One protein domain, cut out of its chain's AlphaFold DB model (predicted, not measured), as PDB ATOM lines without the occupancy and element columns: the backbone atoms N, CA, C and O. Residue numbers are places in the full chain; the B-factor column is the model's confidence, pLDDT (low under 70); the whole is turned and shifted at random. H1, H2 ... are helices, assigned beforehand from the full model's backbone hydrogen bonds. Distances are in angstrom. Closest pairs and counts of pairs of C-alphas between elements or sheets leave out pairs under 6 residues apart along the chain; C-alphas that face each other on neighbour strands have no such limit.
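Overview. This is residues 435 to 510 of the 571 residues of the protein "Histone-lysine N-methyltransferase SUV39H2" of Toxocara canis (UniProt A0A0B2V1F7). Little regular structure is present: long loops wind between one longer helix, H1, of 11 residues, at one side, the short H2 between, and the short H3 toward the opposite side. After H3 the last loop, residues 483 to 510, folds back across the body. The printed part has 76 residues with three named helices, in the order H1, H2, H3, and no named strand; the class is all helix, with 19 residues in named elements. The whole is compact, radius of gyration of the C-alphas 12.8 A, with spans of 34 by 29 by 19 A.

Arrangement. H1, residues 435 to 445, H2, residues 461 to 464, and H3, residues 479 to 482, are apart from one another. In H1 every O i to N i+4 pair is within hydrogen-bond range; H2 and H3 are too short for such a pair, and each has its 1 O i to N i+3 pair within range.

Along the chain. H1 begins at C-alpha 435 (1.980, 27.692, -41.708) and is 15.6 A long. H2 measures 5.0 A and H3 5.7 A, ending at C-alpha 482 (-18.828, 5.941, -34.824).

Size, cuts and confidence. The farthest C-alphas, of Cys 437 and Ala 483, are 35.5 A apart. Both links are long. The printed part has no cut. Residues 483 to 491 have pLDDT under 70.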
ATOM      1  N   MET A 435       2.534  28.742 -42.567       87.56
ATOM      2  CA  MET A 435       1.980  27.692 -41.708       87.56
ATOM      3  C   MET A 435       2.956  26.530 -41.473       87.56
ATOM      4  O   MET A 435       2.798  25.776 -40.512       87.56
ATOM      5  N   GLU A 436       4.009  26.410 -42.280       86.19
ATOM      6  CA  GLU A 436       4.961  25.296 -42.221       86.19
ATOM      7  C   GLU A 436       5.637  25.182 -40.847       86.19
ATOM      8  O   GLU A 436       5.710  24.109 -40.241       86.19
ATOM      9  N   CYS A 437       6.059  26.318 -40.281       86.94
ATOM     10  CA  CYS A 437       6.698  26.333 -38.971       86.94
ATOM     11  C   CYS A 437       5.732  25.966 -37.828       86.94
ATOM     12  O   CYS A 437       6.175  25.444 -36.802       86.94
ATOM     13  N   PHE A 438       4.433  26.250 -37.974       87.75
ATOM     14  CA  PHE A 438       3.416  25.850 -37.001       87.75
ATOM     15  C   PHE A 438       3.189  24.336 -37.049       87.75
ATOM     16  O   PHE A 438       3.242  23.683 -36.008       87.75
ATOM     17  N   ILE A 439       3.034  23.777 -38.254       88.12
ATOM     18  CA  ILE A 439       2.832  22.337 -38.470       88.12
ATOM     19  C   ILE A 439       3.997  21.540 -37.882       88.12
ATOM     20  O   ILE A 439       3.774  20.630 -37.084       88.12
ATOM     21  N   ARG A 440       5.238  21.931 -38.193       88.19
ATOM     22  CA  ARG A 440       6.430  21.246 -37.677       88.19
ATOM     23  C   ARG A 440       6.498  21.264 -36.147       88.19
ATOM     24  O   ARG A 440       6.786  20.244 -35.530       88.19
ATOM     25  N   ARG A 441       6.196  22.404 -35.511       89.94
ATOM     26  CA  ARG A 441       6.176  22.501 -34.038       89.94
ATOM     27  C   ARG A 441       5.103  21.609 -33.416       89.94
ATOM     28  O   ARG A 441       5.391  20.955 -32.420       89.94
ATOM     29  N   ALA A 442       3.910  21.561 -34.008       87.50
ATOM     30  CA  ALA A 442       2.828  20.693 -33.547       87.50
ATOM     31  C   ALA A 442       3.189  19.202 -33.690       87.50
ATOM     32  O   ALA A 442       2.913  18.393 -32.806       87.50
ATOM     33  N   GLN A 443       3.864  18.823 -34.779       87.75
ATOM     34  CA  GLN A 443       4.358  17.455 -34.953       87.75
ATOM     35  C   GLN A 443       5.379  17.082 -33.867       87.75
ATOM     36  O   GLN A 443       5.264  16.012 -33.266       87.75
ATOM     37  N   GLN A 444       6.317  17.982 -33.565       88.88
ATOM     38  CA  GLN A 444       7.340  17.783 -32.534       88.88
ATOM     39  C   GLN A 444       6.755  17.694 -31.122       88.88
ATOM     40  O   GLN A 444       7.147  16.816 -30.354       88.88
ATOM     41  N   SER A 445       5.795  18.558 -30.769       87.25
ATOM     42  CA  SER A 445       5.160  18.524 -29.442       87.25
ATOM     43  C   SER A 445       4.399  17.222 -29.197       87.25
ATOM     44  O   SER A 445       4.397  16.700 -28.079       87.25
ATOM     45  N   ASN A 446       3.806  16.664 -30.253       86.69
ATOM     46  CA  ASN A 446       2.920  15.507 -30.153       86.69
ATOM     47  C   ASN A 446       3.675  14.178 -30.335       86.69
ATOM     48  O   ASN A 446       3.082  13.098 -30.240       86.69
ATOM     49  N   ALA A 447       4.991  14.230 -30.563       93.19
ATOM     50  CA  ALA A 447       5.830  13.062 -30.774       93.19
ATOM     51  C   ALA A 447       5.853  12.134 -29.546       93.19
ATOM     52  O   ALA A 447       5.995  12.555 -28.391       93.19
ATOM     53  N   CYS A 448       5.725  10.829 -29.779       94.12
ATOM     54  CA  CYS A 448       5.822   9.814 -28.730       94.12
ATOM     55  C   CYS A 448       7.184   9.110 -28.736       94.12
ATOM     56  O   CYS A 448       7.864   9.003 -29.757       94.12
ATOM     57  N   SER A 449       7.563   8.567 -27.580       93.56
ATOM     58  CA  SER A 449       8.800   7.802 -27.382       93.56
ATOM     59  C   SER A 449       8.549   6.303 -27.178       93.56
ATOM     60  O   SER A 449       9.389   5.616 -26.608       93.56
ATOM     61  N   CYS A 450       7.393   5.787 -27.611       92.12
ATOM     62  CA  CYS A 450       6.937   4.430 -27.288       92.12
ATOM     63  C   CYS A 450       7.688   3.299 -28.020       92.12
ATOM     64  O   CYS A 450       7.559   2.142 -27.621       92.12
ATOM     65  N   GLY A 451       8.419   3.589 -29.103       87.62
ATOM     66  CA  GLY A 451       9.060   2.561 -29.933       87.62
ATOM     67  C   GLY A 451       8.039   1.544 -30.464       87.62
ATOM     68  O   GLY A 451       7.043   1.926 -31.075       87.62
ATOM     69  N   ALA A 452       8.246   0.255 -30.184       85.19
ATOM     70  CA  ALA A 452       7.357  -0.829 -30.622       85.19
ATOM     71  C   ALA A 452       6.020  -0.929 -29.846       85.19
ATOM     72  O   ALA A 452       5.144  -1.702 -30.230       85.19
ATOM     73  N   ALA A 453       5.834  -0.166 -28.760       87.56
ATOM     74  CA  ALA A 453       4.669  -0.272 -27.869       87.56
ATOM     75  C   ALA A 453       3.501   0.684 -28.215       87.56
ATOM     76  O   ALA A 453       2.590   0.890 -27.404       87.56
ATOM     77  N   CYS A 454       3.516   1.302 -29.401       91.25
ATOM     78  CA  CYS A 454       2.462   2.217 -29.844       91.25
ATOM     79  C   CYS A 454       1.082   1.537 -29.946       91.25
ATOM     80  O   CYS A 454       0.957   0.373 -30.320       91.25
ATOM     81  N   GLY A 455       0.017   2.291 -29.656       81.12
ATOM     82  CA  GLY A 455      -1.377   1.829 -29.756       81.12
ATOM     83  C   GLY A 455      -1.968   1.195 -28.487       81.12
ATOM     84  O   GLY A 455      -3.174   0.937 -28.454       81.12
ATOM     85  N   SER A 456      -1.166   0.977 -27.437       75.94
ATOM     86  CA  SER A 456      -1.622   0.443 -26.137       75.94
ATOM     87  C   SER A 456      -1.234   1.277 -24.909       75.94
ATOM     88  O   SER A 456      -1.797   1.047 -23.842       75.94
ATOM     89  N   GLY A 457      -0.291   2.217 -25.035       73.94
ATOM     90  CA  GLY A 457       0.196   3.049 -23.925       73.94
ATOM     91  C   GLY A 457      -0.504   4.408 -23.802       73.94
ATOM     92  O   GLY A 457      -1.014   4.934 -24.790       73.94
ATOM     93  N   GLN A 458      -0.470   4.985 -22.595       80.38
ATOM     94  CA  GLN A 458      -0.964   6.345 -22.305       80.38
ATOM     95  C   GLN A 458      -0.068   7.441 -22.906       80.38
ATOM     96  O   GLN A 458      -0.532   8.539 -23.181       80.38
ATOM     97  N   ASP A 459       1.197   7.123 -23.189       87.75
ATOM     98  CA  ASP A 459       2.166   8.074 -23.755       87.75
ATOM     99  C   ASP A 459       2.196   8.076 -25.292       87.75
ATOM    100  O   ASP A 459       3.012   8.761 -25.912       87.75
ATOM    101  N   CYS A 460       1.336   7.283 -25.936       92.62
ATOM    102  CA  CYS A 460       1.228   7.248 -27.391       92.62
ATOM    103  C   CYS A 460       0.422   8.461 -27.885       92.62
ATOM    104  O   CYS A 460      -0.512   8.884 -27.209       92.62
ATOM    105  N   CYS A 461       0.718   8.968 -29.089       92.81
ATOM    106  CA  CYS A 461       0.118  10.196 -29.642       92.81
ATOM    107  C   CYS A 461      -1.408  10.325 -29.459       92.81
ATOM    108  O   CYS A 461      -1.829  11.375 -28.988       92.81
ATOM    109  N   PRO A 462      -2.246   9.293 -29.720       90.06
ATOM    110  CA  PRO A 462      -3.678   9.405 -29.455       90.06
ATOM    111  C   PRO A 462      -4.000   9.794 -28.014       90.06
ATOM    112  O   PRO A 462      -4.767  10.719 -27.794       90.06
ATOM    113  N   ALA A 463      -3.392   9.113 -27.044       88.81
ATOM    114  CA  ALA A 463      -3.673   9.332 -25.632       88.81
ATOM    115  C   ALA A 463      -3.092  10.663 -25.126       88.81
ATOM    116  O   ALA A 463      -3.745  11.322 -24.321       88.81
ATOM    117  N   LYS A 464      -1.934  11.096 -25.649       88.94
ATOM    118  CA  LYS A 464      -1.365  12.428 -25.370       88.94
ATOM    119  C   LYS A 464      -2.313  13.565 -25.760       88.94
ATOM    120  O   LYS A 464      -2.450  14.515 -25.001       88.94
ATOM    121  N   GLU A 465      -3.012  13.418 -26.883       87.25
ATOM    122  CA  GLU A 465      -4.029  14.371 -27.348       87.25
ATOM    123  C   GLU A 465      -5.415  14.140 -26.709       87.25
ATOM    124  O   GLU A 465      -6.406  14.720 -27.136       87.25
ATOM    125  N   GLY A 466      -5.536  13.258 -25.709       86.50
ATOM    126  CA  GLY A 466      -6.816  12.967 -25.053       86.50
ATOM    127  C   GLY A 466      -7.787  12.119 -25.888       86.50
ATOM    128  O   GLY A 466      -8.968  12.015 -25.559       86.50
ATOM    129  N   HIS A 467      -7.308  11.469 -26.951       85.81
ATOM    130  CA  HIS A 467      -8.107  10.660 -27.867       85.81
ATOM    131  C   HIS A 467      -7.830   9.153 -27.749       85.81
ATOM    132  O   HIS A 467      -6.773   8.672 -27.336       85.81
ATOM    133  N   HIS A 468      -8.813   8.343 -28.143       85.69
ATOM    134  CA  HIS A 468      -8.664   6.891 -28.125       85.69
ATOM    135  C   HIS A 468      -7.941   6.354 -29.364       85.69
ATOM    136  O   HIS A 468      -8.123   6.816 -30.484       85.69
ATOM    137  N   PHE A 469      -7.220   5.244 -29.196       88.88
ATOM    138  CA  PHE A 469      -6.697   4.484 -30.328       88.88
ATOM    139  C   PHE A 469      -7.807   3.687 -31.049       88.88
ATOM    140  O   PHE A 469      -8.363   2.703 -30.521       88.88
ATOM    141  N   PHE A 470      -8.118   4.088 -32.285       90.00
ATOM    142  CA  PHE A 470      -9.246   3.561 -33.059       90.00
ATOM    143  C   PHE A 470      -8.889   2.552 -34.157       90.00
ATOM    144  O   PHE A 470      -9.798   1.870 -34.627       90.00
ATOM    145  N   TYR A 471      -7.615   2.351 -34.505       92.31
ATOM    146  CA  TYR A 471      -7.256   1.345 -35.510       92.31
ATOM    147  C   TYR A 471      -7.326  -0.084 -34.965       92.31
ATOM    148  O   TYR A 471      -7.007  -0.388 -33.810       92.31
ATOM    149  N   THR A 472      -7.807  -0.985 -35.813       91.75
ATOM    150  CA  THR A 472      -7.764  -2.438 -35.628       91.75
ATOM    151  C   THR A 472      -6.420  -2.988 -36.105       91.75
ATOM    152  O   THR A 472      -5.714  -2.343 -36.874       91.75
ATOM    153  N   LYS A 473      -6.100  -4.240 -35.751       88.94
ATOM    154  CA  LYS A 473      -4.904  -4.938 -36.268       88.94
ATOM    155  C   LYS A 473      -4.870  -5.062 -37.801       88.94
ATOM    156  O   LYS A 473      -3.819  -5.315 -38.366       88.94
ATOM    157  N   ARG A 474      -6.020  -4.915 -38.473       90.06
ATOM    158  CA  ARG A 474      -6.139  -4.938 -39.940       90.06
ATOM    159  C   ARG A 474      -6.163  -3.534 -40.555       90.06
ATOM    160  O   ARG A 474      -6.574  -3.394 -41.699       90.06
ATOM    161  N   ASN A 475      -5.771  -2.501 -39.805       90.31
ATOM    162  CA  ASN A 475      -5.772  -1.096 -40.234       90.31
ATOM    163  C   ASN A 475      -7.155  -0.527 -40.612       90.31
ATOM    164  O   ASN A 475      -7.243   0.521 -41.240       90.31
ATOM    165  N   GLY A 476      -8.246  -1.193 -40.224       91.81
ATOM    166  CA  GLY A 476      -9.594  -0.621 -40.274       91.81
ATOM    167  C   GLY A 476      -9.941   0.135 -38.989       91.81
ATOM    168  O   GLY A 476      -9.341  -0.122 -37.944       91.81
ATOM    169  N   ILE A 477     -10.936   1.013 -39.039       91.12
ATOM    170  CA  ILE A 477     -11.451   1.792 -37.911       91.12
ATOM    171  C   ILE A 477     -12.415   0.930 -37.075       91.12
ATOM    172  O   ILE A 477     -13.316   0.261 -37.590       91.12
ATOM    173  N   LYS A 478     -12.223   0.927 -35.751       88.69
ATOM    174  CA  LYS A 478     -13.101   0.236 -34.794       88.69
ATOM    175  C   LYS A 478     -14.484   0.889 -34.783       88.69
ATOM    176  O   LYS A 478     -14.583   2.103 -34.686       88.69
ATOM    177  N   SER A 479     -15.552   0.091 -34.714       83.31
ATOM    178  CA  SER A 479     -16.938   0.596 -34.682       83.31
ATOM    179  C   SER A 479     -17.224   1.607 -33.564       83.31
ATOM    180  O   SER A 479     -18.091   2.450 -33.740       83.31
ATOM    181  N   LYS A 480     -16.481   1.553 -32.444       80.94
ATOM    182  CA  LYS A 480     -16.595   2.529 -31.346       80.94
ATOM    183  C   LYS A 480     -16.292   3.971 -31.768       80.94
ATOM    184  O   LYS A 480     -16.756   4.882 -31.109       80.94
ATOM    185  N   PHE A 481     -15.538   4.163 -32.851       83.50
ATOM    186  CA  PHE A 481     -15.271   5.475 -33.436       83.50
ATOM    187  C   PHE A 481     -16.562   6.195 -33.848       83.50
ATOM    188  O   PHE A 481     -16.688   7.394 -33.660       83.50
ATOM    189  N   TYR A 482     -17.538   5.434 -34.352       78.19
ATOM    190  CA  TYR A 482     -18.828   5.941 -34.824       78.19
ATOM    191  C   TYR A 482     -19.935   5.855 -33.764       78.19
ATOM    192  O   TYR A 482     -21.085   6.158 -34.055       78.19
ATOM    193  N   ALA A 483     -19.635   5.334 -32.571       69.44
ATOM    194  CA  ALA A 483     -20.662   4.950 -31.604       69.44
ATOM    195  C   ALA A 483     -21.153   6.111 -30.729       69.44
ATOM    196  O   ALA A 483     -22.094   5.907 -29.965       69.44
ATOM    197  N   ASP A 484     -20.543   7.293 -30.834       56.28
ATOM    198  CA  ASP A 484     -20.788   8.397 -29.912       56.28
ATOM    199  C   ASP A 484     -21.197   9.679 -30.653       56.28
ATOM    200  O   ASP A 484     -20.492  10.677 -30.661       56.28
ATOM    201  N   GLU A 485     -22.378   9.656 -31.285       53.44
ATOM    202  CA  GLU A 485     -23.017  10.852 -31.879       53.44
ATOM    203  C   GLU A 485     -23.349  11.944 -30.838       53.44
ATOM    204  O   GLU A 485     -23.747  13.046 -31.206       53.44
ATOM    205  N   LYS A 486     -23.246  11.634 -29.537       53.12
ATOM    206  CA  LYS A 486     -23.544  12.542 -28.417       53.12
ATOM    207  C   LYS A 486     -22.316  12.946 -27.601       53.12
ATOM    208  O   LYS A 486     -22.465  13.735 -26.672       53.12
ATOM    209  N   SER A 487     -21.142  12.405 -27.914       52.59
ATOM    210  CA  SER A 487     -19.891  12.882 -27.341       52.59
ATOM    211  C   SER A 487     -19.440  14.094 -28.144       52.59
ATOM    212  O   SER A 487     -19.345  14.022 -29.366       52.59
ATOM    213  N   GLU A 488     -19.121  15.191 -27.458       52.00
ATOM    214  CA  GLU A 488     -18.468  16.377 -28.040       52.00
ATOM    215  C   GLU A 488     -17.109  16.032 -28.693       52.00
ATOM    216  O   GLU A 488     -16.546  16.827 -29.434       52.00
ATOM    217  N   LEU A 489     -16.605  14.808 -28.487       51.19
ATOM    218  CA  LEU A 489     -15.576  14.176 -29.304       51.19
ATOM    219  C   LEU A 489     -16.225  13.187 -30.286       51.19
ATOM    220  O   LEU A 489     -16.221  11.973 -30.047       51.19
ATOM    221  N   ALA A 490     -16.693  13.663 -31.441       56.16
ATOM    222  CA  ALA A 490     -16.600  12.822 -32.631       56.16
ATOM    223  C   ALA A 490     -15.132  12.368 -32.724       56.16
ATOM    224  O   ALA A 490     -14.225  13.196 -32.644       56.16
ATOM    225  N   GLY A 491     -14.879  11.055 -32.754       68.69
ATOM    226  CA  GLY A 491     -13.532  10.523 -32.541       68.69
ATOM    227  C   GLY A 491     -12.520  11.175 -33.485       68.69
ATOM    228  O   GLY A 491     -12.612  11.018 -34.697       68.69
ATOM    229  N   MET A 492     -11.545  11.905 -32.953       82.62
ATOM    230  CA  MET A 492     -10.417  12.367 -33.753       82.62
ATOM    231  C   MET A 492      -9.445  11.198 -33.938       82.62
ATOM    232  O   MET A 492      -9.146  10.460 -32.993       82.62
ATOM    233  N   LEU A 493      -8.968  10.996 -35.166       89.56
ATOM    234  CA  LEU A 493      -7.867  10.076 -35.435       89.56
ATOM    235  C   LEU A 493      -6.557  10.839 -35.286       89.56
ATOM    236  O   LEU A 493      -6.273  11.741 -36.066       89.56
ATOM    237  N   VAL A 494      -5.757  10.445 -34.302       90.69
ATOM    238  CA  VAL A 494      -4.403  10.965 -34.106       90.69
ATOM    239  C   VAL A 494      -3.418   9.853 -34.443       90.69
ATOM    240  O   VAL A 494      -3.434   8.788 -33.822       90.69
ATOM    241  N   GLU A 495      -2.571  10.077 -35.443       94.44
ATOM    242  CA  GLU A 495      -1.506   9.145 -35.820       94.44
ATOM    243  C   GLU A 495      -0.171   9.547 -35.179       94.44
ATOM    244  O   GLU A 495       0.038  10.699 -34.802       94.44
ATOM    245  N   CYS A 496       0.756   8.595 -35.058       95.12
ATOM    246  CA  CYS A 496       2.156   8.950 -34.822       95.12
ATOM    247  C   CYS A 496       2.732   9.612 -36.078       95.12
ATOM    248  O   CYS A 496       2.334   9.257 -37.181       95.12
ATOM    249  N   ASN A 497       3.680  10.528 -35.920       93.94
ATOM    250  CA  ASN A 497       4.326  11.239 -37.024       93.94
ATOM    251  C   ASN A 497       5.821  10.873 -37.121       93.94
ATOM    252  O   ASN A 497       6.285   9.962 -36.432       93.94
ATOM    253  N   GLU A 498       6.551  11.555 -38.000       91.62
ATOM    254  CA  GLU A 498       7.980  11.327 -38.264       91.62
ATOM    255  C   GLU A 498       8.893  11.715 -37.089       91.62
ATOM    256  O   GLU A 498       9.982  11.167 -36.954       91.62
ATOM    257  N   GLU A 499       8.431  12.586 -36.192       94.06
ATOM    258  CA  GLU A 499       9.166  12.989 -34.984       94.06
ATOM    259  C   GLU A 499       9.040  11.935 -33.860       94.06
ATOM    260  O   GLU A 499       9.759  11.967 -32.857       94.06
ATOM    261  N   CYS A 500       8.130  10.960 -34.000       95.00
ATOM    262  CA  CYS A 500       8.003   9.844 -33.066       95.00
ATOM    263  C   CYS A 500       9.164   8.849 -33.198       95.00
ATOM    264  O   CYS A 500       9.565   8.476 -34.293       95.00
ATOM    265  N   LYS A 501       9.586   8.249 -32.077       94.44
ATOM    266  CA  LYS A 501      10.618   7.185 -32.074       94.44
ATOM    267  C   LYS A 501      10.150   5.831 -32.635       94.44
ATOM    268  O   LYS A 501      10.919   4.873 -32.629       94.44
ATOM    269  N   CYS A 502       8.880   5.699 -33.015       94.56
ATOM    270  CA  CYS A 502       8.335   4.463 -33.572       94.56
ATOM    271  C   CYS A 502       8.552   4.395 -35.089       94.56
ATOM    272  O   CYS A 502       8.349   5.380 -35.800       94.56
ATOM    273  N   ASP A 503       8.887   3.210 -35.586       93.69
ATOM    274  CA  ASP A 503       9.094   2.960 -37.012       93.69
ATOM    275  C   ASP A 503       7.778   2.965 -37.823       93.69
ATOM    276  O   ASP A 503       6.691   3.295 -37.329       93.69
ATOM    277  N   ASP A 504       7.862   2.606 -39.102       90.94
ATOM    278  CA  ASP A 504       6.708   2.553 -40.002       90.94
ATOM    279  C   ASP A 504       5.808   1.338 -39.781       90.94
ATOM    280  O   ASP A 504       4.676   1.308 -40.270       90.94
ATOM    281  N   SER A 505       6.233   0.351 -38.992       92.06
ATOM    282  CA  SER A 505       5.369  -0.752 -38.562       92.06
ATOM    283  C   SER A 505       4.360  -0.316 -37.490       92.06
ATOM    284  O   SER A 505       3.395  -1.037 -37.224       92.06
ATOM    285  N   CYS A 506       4.530   0.892 -36.935       93.81
ATOM    286  CA  CYS A 506       3.667   1.460 -35.911       93.81
ATOM    287  C   CYS A 506       2.169   1.354 -36.278       93.81
ATOM    288  O   CYS A 506       1.743   1.823 -37.343       93.81
ATOM    289  N   PRO A 507       1.327   0.779 -35.395       92.94
ATOM    290  CA  PRO A 507      -0.083   0.518 -35.682       92.94
ATOM    291  C   PRO A 507      -0.958   1.780 -35.680       92.94
ATOM    292  O   PRO A 507      -2.143   1.698 -36.002       92.94
ATOM    293  N   THR A 508      -0.410   2.934 -35.292       93.00
ATOM    294  CA  THR A 508      -1.089   4.233 -35.403       93.00
ATOM    295  C   THR A 508      -0.862   4.896 -36.758       93.00
ATOM    296  O   THR A 508      -1.612   5.804 -37.077       93.00
ATOM    297  N   LYS A 509       0.128   4.453 -37.550       93.94
ATOM    298  CA  LYS A 509       0.436   4.992 -38.881       93.94
ATOM    299  C   LYS A 509      -0.355   4.224 -39.946       93.94
ATOM    300  O   LYS A 509       0.070   3.144 -40.380       93.94
ATOM    301  N   VAL A 510      -1.511   4.737 -40.370       93.75
ATOM    302  CA  VAL A 510      -2.387   4.099 -41.370       93.75
ATOM    303  C   VAL A 510      -2.642   5.009 -42.567       93.75
ATOM    304  O   VAL A 510      -2.357   4.583 -43.687       93.75
TER     305      VAL A 510